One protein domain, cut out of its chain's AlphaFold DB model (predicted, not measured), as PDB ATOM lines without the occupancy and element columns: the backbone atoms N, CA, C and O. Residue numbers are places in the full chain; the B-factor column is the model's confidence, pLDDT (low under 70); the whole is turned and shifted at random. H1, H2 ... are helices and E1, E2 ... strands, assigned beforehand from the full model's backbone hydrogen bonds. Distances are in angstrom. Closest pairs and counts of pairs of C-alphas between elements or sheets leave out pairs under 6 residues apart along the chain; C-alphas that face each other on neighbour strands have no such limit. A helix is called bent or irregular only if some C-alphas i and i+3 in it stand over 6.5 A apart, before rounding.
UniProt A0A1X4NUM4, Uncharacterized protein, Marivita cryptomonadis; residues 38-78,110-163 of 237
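What this domain is: This is residues 38 to 78 and 110 to 163 of the 237 residues of an uncharacterized protein of Marivita cryptomonadis (UniProt A0A1X4NUM4). Two long helices, H1 and H3, cross in the middle of a flat body, with a two-stranded ribbon, E1 and E3, along one side of the pair and a second ribbon, E2 and E4, along the other. H2 lies beyond the first ribbon as an arm, and its residues 110 to 116 stick out free at one end. The printed part has 95 residues, in the order E1, H1, E2, H2, E3, H3, E4; both sheets are antiparallel, and the class is mixed, helices and strands. It is only just compact, close to loose, with a radius of gyration of the C-alphas of 14.6 A, and spans 48 by 36 by 16 A.

Where its parts are: Find C-alpha 38 at (0.931, -11.588, 139.450), where E1 begins; it covers residues 38 to 44. Its neighbour E3, residues 125 to 133, is the longest strand, 25.3 A. H1, residues 45 to 63, measures 27.0 A and has a kink of 27 degrees near residue 52. H3, residues 134 to 152, measures 27.5 A and starts from C-alpha 134 at (-5.643, -9.140, 134.367). H1 and H3 are irregular: C-alphas 46 and 49 are 7.5 A apart, and C-alphas 135 and 138 are 7.9 A apart. Look for E2 at residues 69 to 75, H2 at residues 110 to 122, and E4 at residues 155 to 160, ending at C-alpha 160 at (-19.337, -25.071, 144.289).

How they stand to each other: Start at E1 and E3, antiparallel at 149 degrees, where N 41 and O 128 are within hydrogen-bond range at 2.9 A. The closest C-alphas of E3 and H1 are those of Ser 126 and Ala 45, 5.1 A. For E1 and H3 they are those of Val 43 and Val 148, 6.5 A. H1, with residues 47 to 55 alone, touches H3; Ile 51 and Met 147 have the closest C-alphas, 7.3 A. The two helices run opposite ways at a tilt of 37 degrees, only just steep. The neighbour strands E2 and E4 are antiparallel at 146 degrees, with N 73 and O 156 within hydrogen-bond range at 2.8 A. The closest C-alphas of E4 and H3 are those of Val 157 and Met 147, 6.2 A. H2 touches no helix; its closest C-alpha to E3 is that of Gln 120, 7.1 A from that of Ser 126. In H2 every O i to N i+4 pair is within hydrogen-bond range; in H1 and in H3, 13 of 15 are.

The domain as a whole: The two C-alphas farthest apart are those of Ala 111 and Ala 163, 50.1 A. Residues 79 to 109 are not printed, and C-alphas 78 and 110 are 37.2 A apart across this cut, which lies in the link from E2 to H2. The links that are printed whole are tight. The mean pLDDT of the printed part is 82.2; residues 75 to 78 and 162 to 163 are under 70.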
ATOM      1  N   ARG A  38       0.599 -10.917 138.193       88.88
ATOM      2  CA  ARG A  38       0.931 -11.588 139.450       88.88
ATOM      3  C   ARG A  38       0.248 -10.883 140.617       88.88
ATOM      4  O   ARG A  38       0.448  -9.680 140.791       88.88
ATOM      5  N   ILE A  39      -0.485 -11.626 141.434       91.31
ATOM      6  CA  ILE A  39      -0.933 -11.180 142.757       91.31
ATOM      7  C   ILE A  39      -0.073 -11.836 143.829       91.31
ATOM      8  O   ILE A  39       0.358 -12.980 143.682       91.31
ATOM      9  N   GLU A  40       0.197 -11.113 144.910       90.62
ATOM     10  CA  GLU A  40       0.975 -11.625 146.034       90.62
ATOM     11  C   GLU A  40       0.124 -11.587 147.298       90.62
ATOM     12  O   GLU A  40      -0.455 -10.554 147.630       90.62
ATOM     13  N   LYS A  41       0.049 -12.718 147.999       89.12
ATOM     14  CA  LYS A  41      -0.771 -12.896 149.197       89.12
ATOM     15  C   LYS A  41       0.053 -13.543 150.298       89.12
ATOM     16  O   LYS A  41       0.957 -14.333 150.032       89.12
ATOM     17  N   THR A  42      -0.238 -13.172 151.538       85.38
ATOM     18  CA  THR A  42       0.366 -13.792 152.722       85.38
ATOM     19  C   THR A  42      -0.678 -14.714 153.322       85.38
ATOM     20  O   THR A  42      -1.736 -14.236 153.710       85.38
ATOM     21  N   VAL A  43      -0.403 -16.015 153.347       84.50
ATOM     22  CA  VAL A  43      -1.358 -17.050 153.769       84.50
ATOM     23  C   VAL A  43      -0.713 -17.964 154.811       84.50
ATOM     24  O   VAL A  43       0.511 -18.124 154.772       84.50
ATOM     25  N   PRO A  44      -1.473 -18.580 155.728       83.31
ATOM     26  CA  PRO A  44      -0.928 -19.606 156.612       83.31
ATOM     27  C   PRO A  44      -0.305 -20.745 155.799       83.31
ATOM     28  O   PRO A  44      -0.911 -21.273 154.868       83.31
ATOM     29  N   ALA A  45       0.932 -21.109 156.130       81.62
ATOM     30  CA  ALA A  45       1.721 -22.093 155.401       81.62
ATOM     31  C   ALA A  45       1.056 -23.475 155.401       81.62
ATOM     32  O   ALA A  45       1.157 -24.186 154.403       81.62
ATOM     33  N   LEU A  46       0.330 -23.808 156.475       81.12
ATOM     34  CA  LEU A  46      -0.402 -25.067 156.592       81.12
ATOM     35  C   LEU A  46      -1.522 -25.216 155.546       81.12
ATOM     36  O   LEU A  46      -1.741 -26.310 155.043       81.12
ATOM     37  N   PHE A  47      -2.158 -24.111 155.147       82.00
ATOM     38  CA  PHE A  47      -3.251 -24.091 154.169       82.00
ATOM     39  C   PHE A  47      -2.766 -23.831 152.741       82.00
ATOM     40  O   PHE A  47      -3.544 -23.887 151.792       82.00
ATOM     41  N   LEU A  48      -1.480 -23.520 152.551       83.75
ATOM     42  CA  LEU A  48      -0.947 -23.112 151.253       83.75
ATOM     43  C   LEU A  48      -1.195 -24.138 150.124       83.75
ATOM     44  O   LEU A  48      -1.541 -23.695 149.024       83.75
ATOM     45  N   PRO A  49      -1.024 -25.462 150.325       85.44
ATOM     46  CA  PRO A  49      -1.312 -26.445 149.279       85.44
ATOM     47  C   PRO A  49      -2.784 -26.437 148.856       85.44
ATOM     48  O   PRO A  49      -3.074 -26.413 147.662       85.44
ATOM     49  N   GLU A  50      -3.696 -26.379 149.824       85.06
ATOM     50  CA  GLU A  50      -5.143 -26.383 149.599       85.06
ATOM     51  C   GLU A  50      -5.610 -25.086 148.924       85.06
ATOM     52  O   GLU A  50      -6.297 -25.131 147.906       85.06
ATOM     53  N   ILE A  51      -5.121 -23.925 149.376       86.50
ATOM     54  CA  ILE A  51      -5.392 -22.634 148.724       86.50
ATOM     55  C   ILE A  51      -4.907 -22.646 147.270       86.50
ATOM     56  O   ILE A  51      -5.582 -22.117 146.392       86.50
ATOM     57  N   ARG A  52      -3.749 -23.250 146.970       88.06
ATOM     58  CA  ARG A  52      -3.265 -23.356 145.581       88.06
ATOM     59  C   ARG A  52      -4.182 -24.207 144.711       88.06
ATOM     60  O   ARG A  52      -4.405 -23.836 143.561       88.06
ATOM     61  N   GLN A  53      -4.699 -25.310 145.243       86.69
ATOM     62  CA  GLN A  53      -5.643 -26.169 144.530       86.69
ATOM     63  C   GLN A  53      -6.972 -25.448 144.287       86.69
ATOM     64  O   GLN A  53      -7.438 -25.406 143.150       86.69
ATOM     65  N   LEU A  54      -7.528 -24.796 145.313       87.81
ATOM     66  CA  LEU A  54      -8.760 -24.014 145.200       87.81
ATOM     67  C   LEU A  54      -8.616 -22.857 144.208       87.81
ATOM     68  O   LEU A  54      -9.491 -22.650 143.375       87.81
ATOM     69  N   VAL A  55      -7.498 -22.127 144.243       89.75
ATOM     70  CA  VAL A  55      -7.226 -21.049 143.282       89.75
ATOM     71  C   VAL A  55      -7.116 -21.585 141.857       89.75
ATOM     72  O   VAL A  55      -7.650 -20.963 140.945       89.75
ATOM     73  N   ALA A  56      -6.452 -22.726 141.648       88.81
ATOM     74  CA  ALA A  56      -6.367 -23.340 140.327       88.81
ATOM     75  C   ALA A  56      -7.758 -23.729 139.798       88.81
ATOM     76  O   ALA A  56      -8.084 -23.387 138.666       88.81
ATOM     77  N   ALA A  57      -8.594 -24.348 140.634       86.75
ATOM     78  CA  ALA A  57      -9.958 -24.718 140.267       86.75
ATOM     79  C   ALA A  57     -10.835 -23.489 139.967       86.75
ATOM     80  O   ALA A  57     -11.510 -23.439 138.943       86.75
ATOM     81  N   VAL A  58     -10.756 -22.446 140.799       88.69
ATOM     82  CA  VAL A  58     -11.447 -21.165 140.570       88.69
ATOM     83  C   VAL A  58     -11.015 -20.525 139.251       88.69
ATOM     84  O   VAL A  58     -11.845 -19.968 138.537       88.69
ATOM     85  N   LEU A  59      -9.727 -20.595 138.908       88.81
ATOM     86  CA  LEU A  59      -9.241 -20.090 137.628       88.81
ATOM     87  C   LEU A  59      -9.805 -20.880 136.451       88.81
ATOM     88  O   LEU A  59     -10.206 -20.257 135.474       88.81
ATOM     89  N   THR A  60      -9.893 -22.206 136.558       88.25
ATOM     90  CA  THR A  60     -10.526 -23.044 135.533       88.25
ATOM     91  C   THR A  60     -11.995 -22.673 135.325       88.25
ATOM     92  O   THR A  60     -12.415 -22.504 134.183       88.25
ATOM     93  N   GLU A  61     -12.759 -22.456 136.399       86.69
ATOM     94  CA  GLU A  61     -14.162 -22.023 136.307       86.69
ATOM     95  C   GLU A  61     -14.298 -20.638 135.652       86.69
ATOM     96  O   GLU A  61     -15.124 -20.441 134.758       86.69
ATOM     97  N   LEU A  62     -13.438 -19.684 136.029       85.31
ATOM     98  CA  LEU A  62     -13.425 -18.339 135.445       85.31
ATOM     99  C   LEU A  62     -13.022 -18.336 133.964       85.31
ATOM    100  O   LEU A  62     -13.567 -17.547 133.191       85.31
ATOM    101  N   GLU A  63     -12.069 -19.184 133.568       85.69
ATOM    102  CA  GLU A  63     -11.670 -19.376 132.167       85.69
ATOM    103  C   GLU A  63     -12.781 -20.070 131.359       85.69
ATOM    104  O   GLU A  63     -12.973 -19.745 130.188       85.69
ATOM    105  N   ALA A  64     -13.583 -20.934 131.992       85.25
ATOM    106  CA  ALA A  64     -14.789 -21.531 131.414       85.25
ATOM    107  C   ALA A  64     -16.004 -20.577 131.376       85.25
ATOM    108  O   ALA A  64     -17.084 -20.974 130.936       85.25
ATOM    109  N   GLY A  65     -15.850 -19.329 131.836       82.25
ATOM    110  CA  GLY A  65     -16.911 -18.318 131.852       82.25
ATOM    111  C   GLY A  65     -17.962 -18.514 132.948       82.25
ATOM    112  O   GLY A  65     -19.008 -17.869 132.895       82.25
ATOM    113  N   ARG A  66     -17.701 -19.380 133.932       84.44
ATOM    114  CA  ARG A  66     -18.600 -19.653 135.058       84.44
ATOM    115  C   ARG A  66     -18.263 -18.759 136.246       84.44
ATOM    116  O   ARG A  66     -17.140 -18.268 136.381       84.44
ATOM    117  N   GLU A  67     -19.249 -18.531 137.107       84.38
ATOM    118  CA  GLU A  67     -19.053 -17.765 138.335       84.38
ATOM    119  C   GLU A  67     -18.669 -18.713 139.485       84.38
ATOM    120  O   GLU A  67     -19.510 -19.489 139.938       84.38
ATOM    121  N   PRO A  68     -17.418 -18.678 139.976       83.75
ATOM    122  CA  PRO A  68     -16.985 -19.542 141.065       83.75
ATOM    123  C   PRO A  68     -17.690 -19.139 142.362       83.75
ATOM    124  O   PRO A  68     -17.546 -18.010 142.841       83.75
ATOM    125  N   ARG A  69     -18.414 -20.077 142.974       83.69
ATOM    126  CA  ARG A  69     -19.063 -19.868 144.271       83.69
ATOM    127  C   ARG A  69     -18.310 -20.629 145.351       83.69
ATOM    128  O   ARG A  69     -18.082 -21.826 145.243       83.69
ATOM    129  N   LEU A  70     -17.884 -19.915 146.388       85.81
ATOM    130  CA  LEU A  70     -17.263 -20.521 147.563       85.81
ATOM    131  C   LEU A  70     -18.315 -20.666 148.655       85.81
ATOM    132  O   LEU A  70     -18.969 -19.679 149.001       85.81
ATOM    133  N   ARG A  71     -18.412 -21.854 149.248       85.94
ATOM    134  CA  ARG A  71     -19.209 -22.106 150.449       85.94
ATOM    135  C   ARG A  71     -18.321 -22.460 151.636       85.94
ATOM    136  O   ARG A  71     -17.222 -23.002 151.483       85.94
ATOM    137  N   ARG A  72     -18.839 -22.167 152.827       84.31
ATOM    138  CA  ARG A  72     -18.315 -22.684 154.090       84.31
ATOM    139  C   ARG A  72     -18.758 -24.142 154.219       84.31
ATOM    140  O   ARG A  72     -19.952 -24.418 154.164       84.31
ATOM    141  N   GLY A  73     -17.797 -25.053 154.304       75.69
ATOM    142  CA  GLY A  73     -18.023 -26.457 154.626       75.69
ATOM    143  C   GLY A  73     -18.107 -26.689 156.130       75.69
ATOM    144  O   GLY A  73     -18.135 -25.740 156.919       75.69
ATOM    145  N   ASP A  74     -18.111 -27.960 156.515       74.69
ATOM    146  CA  ASP A  74     -18.059 -28.340 157.920       74.69
ATOM    147  C   ASP A  74     -16.740 -27.872 158.565       74.69
ATOM    148  O   ASP A  74     -15.704 -27.771 157.889       74.69
ATOM    149  N   PRO A  75     -16.753 -27.544 159.869       66.69
ATOM    150  CA  PRO A  75     -15.531 -27.245 160.594       66.69
ATOM    151  C   PRO A  75     -14.607 -28.464 160.545       66.69
ATOM    152  O   PRO A  75     -15.010 -29.581 160.878       66.69
ATOM    153  N   VAL A  76     -13.360 -28.251 160.128       59.59
ATOM    154  CA  VAL A  76     -12.367 -29.326 160.117       59.59
ATOM    155  C   VAL A  76     -12.032 -29.629 161.579       59.59
ATOM    156  O   VAL A  76     -11.646 -28.705 162.304       59.59
ATOM    157  N   PRO A  77     -12.183 -30.879 162.058       51.34
ATOM    158  CA  PRO A  77     -11.766 -31.219 163.407       51.34
ATOM    159  C   PRO A  77     -10.277 -30.879 163.550       51.34
ATOM    160  O   PRO A  77      -9.503 -31.190 162.640       51.34
ATOM    161  N   PRO A  78      -9.863 -30.225 164.650       51.41
ATOM    162  CA  PRO A  78      -8.475 -29.835 164.834       51.41
ATOM    163  C   PRO A  78      -7.612 -31.086 164.694       51.41
ATOM    164  O   PRO A  78      -7.799 -32.062 165.422       51.41
ATOM    165  N   ARG A 110      16.634  -3.284 154.351       71.81
ATOM    166  CA  ARG A 110      16.808  -4.722 154.064       71.81
ATOM    167  C   ARG A 110      16.792  -5.559 155.345       71.81
ATOM    168  O   ARG A 110      16.070  -6.550 155.392       71.81
ATOM    169  N   ALA A 111      17.505  -5.128 156.386       74.06
ATOM    170  CA  ALA A 111      17.528  -5.806 157.681       74.06
ATOM    171  C   ALA A 111      16.146  -5.817 158.358       74.06
ATOM    172  O   ALA A 111      15.686  -6.864 158.809       74.06
ATOM    173  N   GLN A 112      15.434  -4.686 158.362       80.69
ATOM    174  CA  GLN A 112      14.059  -4.611 158.872       80.69
ATOM    175  C   GLN A 112      13.108  -5.527 158.090       80.69
ATOM    176  O   GLN A 112      12.300  -6.242 158.681       80.69
ATOM    177  N   THR A 113      13.238  -5.560 156.762       76.56
ATOM    178  CA  THR A 113      12.437  -6.443 155.904       76.56
ATOM    179  C   THR A 113      12.736  -7.917 156.180       76.56
ATOM    180  O   THR A 113      11.813  -8.726 156.207       76.56
ATOM    181  N   ALA A 114      14.001  -8.277 156.408       73.00
ATOM    182  CA  ALA A 114      14.397  -9.636 156.768       73.00
ATOM    183  C   ALA A 114      13.797 -10.059 158.118       73.00
ATOM    184  O   ALA A 114      13.118 -11.081 158.171       73.00
ATOM    185  N   ARG A 115      13.923  -9.219 159.155       77.25
ATOM    186  CA  ARG A 115      13.310  -9.457 160.476       77.25
ATOM    187  C   ARG A 115      11.790  -9.599 160.394       77.25
ATOM    188  O   ARG A 115      11.204 -10.463 161.034       77.25
ATOM    189  N   ARG A 116      11.126  -8.779 159.575       75.69
ATOM    190  CA  ARG A 116       9.677  -8.898 159.346       75.69
ATOM    191  C   ARG A 116       9.309 -10.247 158.722       75.69
ATOM    192  O   ARG A 116       8.324 -10.848 159.136       75.69
ATOM    193  N   ARG A 117      10.084 -10.725 157.744       71.88
ATOM    194  CA  ARG A 117       9.860 -12.032 157.098       71.88
ATOM    195  C   ARG A 117      10.093 -13.191 158.058       71.88
ATOM    196  O   ARG A 117       9.370 -14.174 157.999       71.88
ATOM    197  N   GLU A 118      11.088 -13.068 158.922       73.56
ATOM    198  CA  GLU A 118      11.372 -14.044 159.968       73.56
ATOM    199  C   GLU A 118      10.208 -14.153 160.953       73.56
ATOM    200  O   GLU A 118       9.689 -15.246 161.143       73.56
ATOM    201  N   ARG A 119       9.689 -13.021 161.448       77.06
ATOM    202  CA  ARG A 119       8.477 -13.001 162.285       77.06
ATOM    203  C   ARG A 119       7.265 -13.615 161.586       77.06
ATOM    204  O   ARG A 119       6.506 -14.340 162.211       77.06
ATOM    205  N   GLN A 120       7.083 -13.344 160.291       77.19
ATOM    206  CA  GLN A 120       5.997 -13.953 159.516       77.19
ATOM    207  C   GLN A 120       6.142 -15.473 159.426       77.19
ATOM    208  O   GLN A 120       5.158 -16.172 159.636       77.19
ATOM    209  N   ARG A 121       7.352 -15.993 159.177       74.50
ATOM    210  CA  ARG A 121       7.587 -17.445 159.182       74.50
ATOM    211  C   ARG A 121       7.392 -18.060 160.563       74.50
ATOM    212  O   ARG A 121       6.802 -19.128 160.639       74.50
ATOM    213  N   ALA A 122       7.846 -17.389 161.621       72.31
ATOM    214  CA  ALA A 122       7.628 -17.830 162.999       72.31
ATOM    215  C   ALA A 122       6.129 -17.891 163.346       72.31
ATOM    216  O   ALA A 122       5.690 -18.815 164.013       72.31
ATOM    217  N   ALA A 123       5.325 -16.971 162.805       77.19
ATOM    218  CA  ALA A 123       3.864 -16.997 162.897       77.19
ATOM    219  C   ALA A 123       3.191 -17.994 161.925       77.19
ATOM    220  O   ALA A 123       1.979 -17.940 161.729       77.19
ATOM    221  N   GLY A 124       3.957 -18.855 161.246       81.00
ATOM    222  CA  GLY A 124       3.428 -19.833 160.294       81.00
ATOM    223  C   GLY A 124       2.869 -19.229 159.001       81.00
ATOM    224  O   GLY A 124       2.141 -19.910 158.289       81.00
ATOM    225  N   LEU A 125       3.183 -17.974 158.663       80.81
ATOM    226  CA  LEU A 125       2.710 -17.299 157.450       80.81
ATOM    227  C   LEU A 125       3.725 -17.406 156.303       80.81
ATOM    228  O   LEU A 125       4.926 -17.180 156.466       80.81
ATOM    229  N   SER A 126       3.223 -17.671 155.098       83.56
ATOM    230  CA  SER A 126       3.995 -17.779 153.861       83.56
ATOM    231  C   SER A 126       3.495 -16.795 152.803       83.56
ATOM    232  O   SER A 126       2.297 -16.673 152.546       83.56
ATOM    233  N   ARG A 127       4.425 -16.082 152.157       84.94
ATOM    234  CA  ARG A 127       4.111 -15.210 151.017       84.94
ATOM    235  C   ARG A 127       4.098 -16.052 149.749       84.94
ATOM    236  O   ARG A 127       5.140 -16.531 149.307       84.94
ATOM    237  N   THR A 128       2.926 -16.191 149.154       87.06
ATOM    238  CA  THR A 128       2.711 -16.909 147.900       87.06
ATOM    239  C   THR A 128       2.279 -15.948 146.807       87.06
ATOM    240  O   THR A 128       1.816 -14.835 147.072       87.06
ATOM    241  N   THR A 129       2.453 -16.368 145.560       89.06
ATOM    242  CA  THR A 129       2.078 -15.566 144.403       89.06
ATOM    243  C   THR A 129       1.277 -16.387 143.420       89.06
ATOM    244  O   THR A 129       1.651 -17.527 143.157       89.06
ATOM    245  N   PHE A 130       0.234 -15.785 142.864       87.56
ATOM    246  CA  PHE A 130      -0.649 -16.406 141.885       87.56
ATOM    247  C   PHE A 130      -0.590 -15.603 140.586       87.56
ATOM    248  O   PHE A 130      -0.570 -14.371 140.628       87.56
ATOM    249  N   ASP A 131      -0.531 -16.290 139.450       88.44
ATOM    250  CA  ASP A 131      -0.608 -15.662 138.132       88.44
ATOM    251  C   ASP A 131      -2.062 -15.737 137.643       88.44
ATOM    252  O   ASP A 131      -2.652 -16.813 137.596       88.44
ATOM    253  N   VAL A 132      -2.645 -14.583 137.318       88.44
ATOM    254  CA  VAL A 132      -4.086 -14.411 137.076       88.44
ATOM    255  C   VAL A 132      -4.343 -13.615 135.804       88.44
ATOM    256  O   VAL A 132      -3.589 -12.678 135.542       88.44
ATOM    257  N   PRO A 133      -5.419 -13.880 135.043       88.94
ATOM    258  CA  PRO A 133      -5.863 -12.969 133.994       88.94
ATOM    259  C   PRO A 133      -6.108 -11.564 134.555       88.94
ATOM    260  O   PRO A 133      -6.759 -11.407 135.589       88.94
ATOM    261  N   THR A 134      -5.608 -10.530 133.874       88.06
ATOM    262  CA  THR A 134      -5.643  -9.140 134.367       88.06
ATOM    263  C   THR A 134      -7.068  -8.678 134.681       88.06
ATOM    264  O   THR A 134      -7.290  -8.037 135.706       88.06
ATOM    265  N   ALA A 135      -8.044  -9.094 133.869       87.44
ATOM    266  CA  ALA A 135      -9.462  -8.786 134.058       87.44
ATOM    267  C   ALA A 135     -10.081  -9.378 135.342       87.44
ATOM    268  O   ALA A 135     -11.125  -8.916 135.786       87.44
ATOM    269  N   ARG A 136      -9.463 -10.403 135.945       86.06
ATOM    270  CA  ARG A 136     -10.000 -11.144 137.103       86.06
ATOM    271  C   ARG A 136      -9.185 -10.949 138.384       86.06
ATOM    272  O   ARG A 136      -9.459 -11.595 139.390       86.06
ATOM    273  N   VAL A 137      -8.190 -10.058 138.363       88.75
ATOM    274  CA  VAL A 137      -7.258  -9.830 139.481       88.75
ATOM    275  C   VAL A 137      -7.983  -9.470 140.774       88.75
ATOM    276  O   VAL A 137      -7.679 -10.058 141.809       88.75
ATOM    277  N   ASN A 138      -8.936  -8.538 140.718       89.38
ATOM    278  CA  ASN A 138      -9.665  -8.091 141.906       89.38
ATOM    279  C   ASN A 138     -10.547  -9.217 142.456       89.38
ATOM    280  O   ASN A 138     -10.436  -9.557 143.629       89.38
ATOM    281  N   THR A 139     -11.311  -9.881 141.583       88.38
ATOM    282  CA  THR A 139     -12.169 -11.015 141.946       88.38
ATOM    283  C   THR A 139     -11.375 -12.144 142.601       88.38
ATOM    284  O   THR A 139     -11.722 -12.585 143.692       88.38
ATOM    285  N   LEU A 140     -10.267 -12.593 141.995       89.56
ATOM    286  CA  LEU A 140      -9.461 -13.661 142.591       89.56
ATOM    287  C   LEU A 140      -8.788 -13.199 143.891       89.56
ATOM    288  O   LEU A 140      -8.692 -13.967 144.842       89.56
ATOM    289  N   SER A 141      -8.326 -11.947 143.949       90.56
ATOM    290  CA  SER A 141      -7.733 -11.379 145.161       90.56
ATOM    291  C   SER A 141      -8.701 -11.455 146.345       90.56
ATOM    292  O   SER A 141      -8.295 -11.903 147.415       90.56
ATOM    293  N   GLU A 142      -9.962 -11.074 146.142       90.88
ATOM    294  CA  GLU A 142     -11.018 -11.134 147.160       90.88
ATOM    295  C   GLU A 142     -11.396 -12.570 147.531       90.88
ATOM    296  O   GLU A 142     -11.584 -12.873 148.709       90.88
ATOM    297  N   LEU A 143     -11.472 -13.476 146.550       90.44
ATOM    298  CA  LEU A 143     -11.743 -14.893 146.806       90.44
ATOM    299  C   LEU A 143     -10.636 -15.527 147.651       90.44
ATOM    300  O   LEU A 143     -10.943 -16.239 148.602       90.44
ATOM    301  N   VAL A 144      -9.365 -15.226 147.371       90.00
ATOM    302  CA  VAL A 144      -8.239 -15.711 148.184       90.00
ATOM    303  C   VAL A 144      -8.299 -15.152 149.603       90.00
ATOM    304  O   VAL A 144      -8.093 -15.902 150.553       90.00
ATOM    305  N   ASP A 145      -8.608 -13.864 149.769       90.12
ATOM    306  CA  ASP A 145      -8.743 -13.271 151.105       90.12
ATOM    307  C   ASP A 145      -9.889 -13.927 151.893       90.12
ATOM    308  O   ASP A 145      -9.735 -14.230 153.077       90.12
ATOM    309  N   ARG A 146     -11.005 -14.238 151.222       89.00
ATOM    310  CA  ARG A 146     -12.147 -14.952 151.807       89.00
ATOM    311  C   ARG A 146     -11.802 -16.392 152.190       89.00
ATOM    312  O   ARG A 146     -12.146 -16.813 153.291       89.00
ATOM    313  N   MET A 147     -11.095 -17.123 151.322       88.50
ATOM    314  CA  MET A 147     -10.603 -18.475 151.617       88.50
ATOM    315  C   MET A 147      -9.738 -18.465 152.879       88.50
ATOM    316  O   MET A 147      -9.978 -19.227 153.807       88.50
ATOM    317  N   VAL A 148      -8.757 -17.558 152.938       87.75
ATOM    318  CA  VAL A 148      -7.835 -17.447 154.075       87.75
ATOM    319  C   VAL A 148      -8.580 -17.112 155.363       87.75
ATOM    320  O   VAL A 148      -8.268 -17.697 156.399       87.75
ATOM    321  N   ALA A 149      -9.560 -16.206 155.310       86.94
ATOM    322  CA  ALA A 149     -10.381 -15.861 156.466       86.94
ATOM    323  C   ALA A 149     -11.127 -17.089 157.011       86.94
ATOM    324  O   ALA A 149     -10.987 -17.415 158.186       86.94
ATOM    325  N   TRP A 150     -11.834 -17.830 156.152       85.75
ATOM    326  CA  TRP A 150     -12.599 -19.012 156.561       85.75
ATOM    327  C   TRP A 150     -11.711 -20.143 157.086       85.75
ATOM    328  O   TRP A 150     -11.996 -20.702 158.140       85.75
ATOM    329  N   MET A 151     -10.585 -20.423 156.428       82.69
ATOM    330  CA  MET A 151      -9.648 -21.446 156.907       82.69
ATOM    331  C   MET A 151      -9.015 -21.060 158.248       82.69
ATOM    332  O   MET A 151      -8.787 -21.919 159.096       82.69
ATOM    333  N   SER A 152      -8.783 -19.765 158.484       81.31
ATOM    334  CA  SER A 152      -8.291 -19.268 159.779       81.31
ATOM    335  C   SER A 152      -9.343 -19.369 160.891       81.31
ATOM    336  O   SER A 152      -8.977 -19.464 162.059       81.31
ATOM    337  N   GLU A 153     -10.634 -19.388 160.543       81.50
ATOM    338  CA  GLU A 153     -11.752 -19.689 161.454       81.50
ATOM    339  C   GLU A 153     -11.926 -21.206 161.700       81.50
ATOM    340  O   GLU A 153     -12.817 -21.603 162.447       81.50
ATOM    341  N   GLY A 154     -11.102 -22.065 161.085       76.44
ATOM    342  CA  GLY A 154     -11.229 -23.528 161.169       76.44
ATOM    343  C   GLY A 154     -12.307 -24.114 160.251       76.44
ATOM    344  O   GLY A 154     -12.698 -25.272 160.405       76.44
ATOM    345  N   VAL A 155     -12.799 -23.325 159.297       79.62
ATOM    346  CA  VAL A 155     -13.860 -23.713 158.365       79.62
ATOM    347  C   VAL A 155     -13.244 -24.225 157.065       79.62
ATOM    348  O   VAL A 155     -12.388 -23.561 156.475       79.62
ATOM    349  N   GLN A 156     -13.704 -25.383 156.582       82.06
ATOM    350  CA  GLN A 156     -13.306 -25.864 155.263       82.06
ATOM    351  C   GLN A 156     -13.891 -24.966 154.170       82.06
ATOM    352  O   GLN A 156     -15.046 -24.544 154.241       82.06
ATOM    353  N   VAL A 157     -13.117 -24.691 153.123       82.75
ATOM    354  CA  VAL A 157     -13.609 -23.938 151.968       82.75
ATOM    355  C   VAL A 157     -13.931 -24.910 150.852       82.75
ATOM    356  O   VAL A 157     -13.053 -25.635 150.393       82.75
ATOM    357  N   ILE A 158     -15.181 -24.907 150.394       84.62
ATOM    358  CA  ILE A 158     -15.609 -25.763 149.291       84.62
ATOM    359  C   ILE A 158     -15.953 -24.883 148.094       84.62
ATOM    360  O   ILE A 158     -16.672 -23.891 148.221       84.62
ATOM    361  N   LEU A 159     -15.416 -25.242 146.930       84.44
ATOM    362  CA  LEU A 159     -15.809 -24.653 145.657       84.44
ATOM    363  C   LEU A 159     -17.066 -25.371 145.159       84.44
ATOM    364  O   LEU A 159     -17.035 -26.574 144.901       84.44
ATOM    365  N   ASP A 160     -18.159 -24.628 145.020       80.31
ATOM    366  CA  ASP A 160     -19.337 -25.071 144.289       80.31
ATOM    367  C   ASP A 160     -19.024 -25.056 142.804       80.31
ATOM    368  O   ASP A 160     -19.175 -24.049 142.113       80.31
ATOM    369  N   VAL A 161     -18.558 -26.201 142.322       71.06
ATOM    370  CA  VAL A 161     -18.642 -26.509 140.905       71.06
ATOM    371  C   VAL A 161     -20.094 -26.899 140.683       71.06
ATOM    372  O   VAL A 161     -20.533 -27.931 141.194       71.06
ATOM    373  N   GLU A 162     -20.861 -26.071 139.970       59.19
ATOM    374  CA  GLU A 162     -22.107 -26.546 139.372       59.19
ATOM    375  C   GLU A 162     -21.713 -27.723 138.479       59.19
ATOM    376  O   GLU A 162     -21.157 -27.558 137.386       59.19
ATOM    377  N   ALA A 163     -21.882 -28.933 139.016       49.53
ATOM    378  CA  ALA A 163     -21.669 -30.145 138.271       49.53
ATOM    379  C   ALA A 163     -22.589 -30.033 137.063       49.53
ATOM    380  O   ALA A 163     -23.807 -29.932 137.201       49.53
TER     381      ALA A 163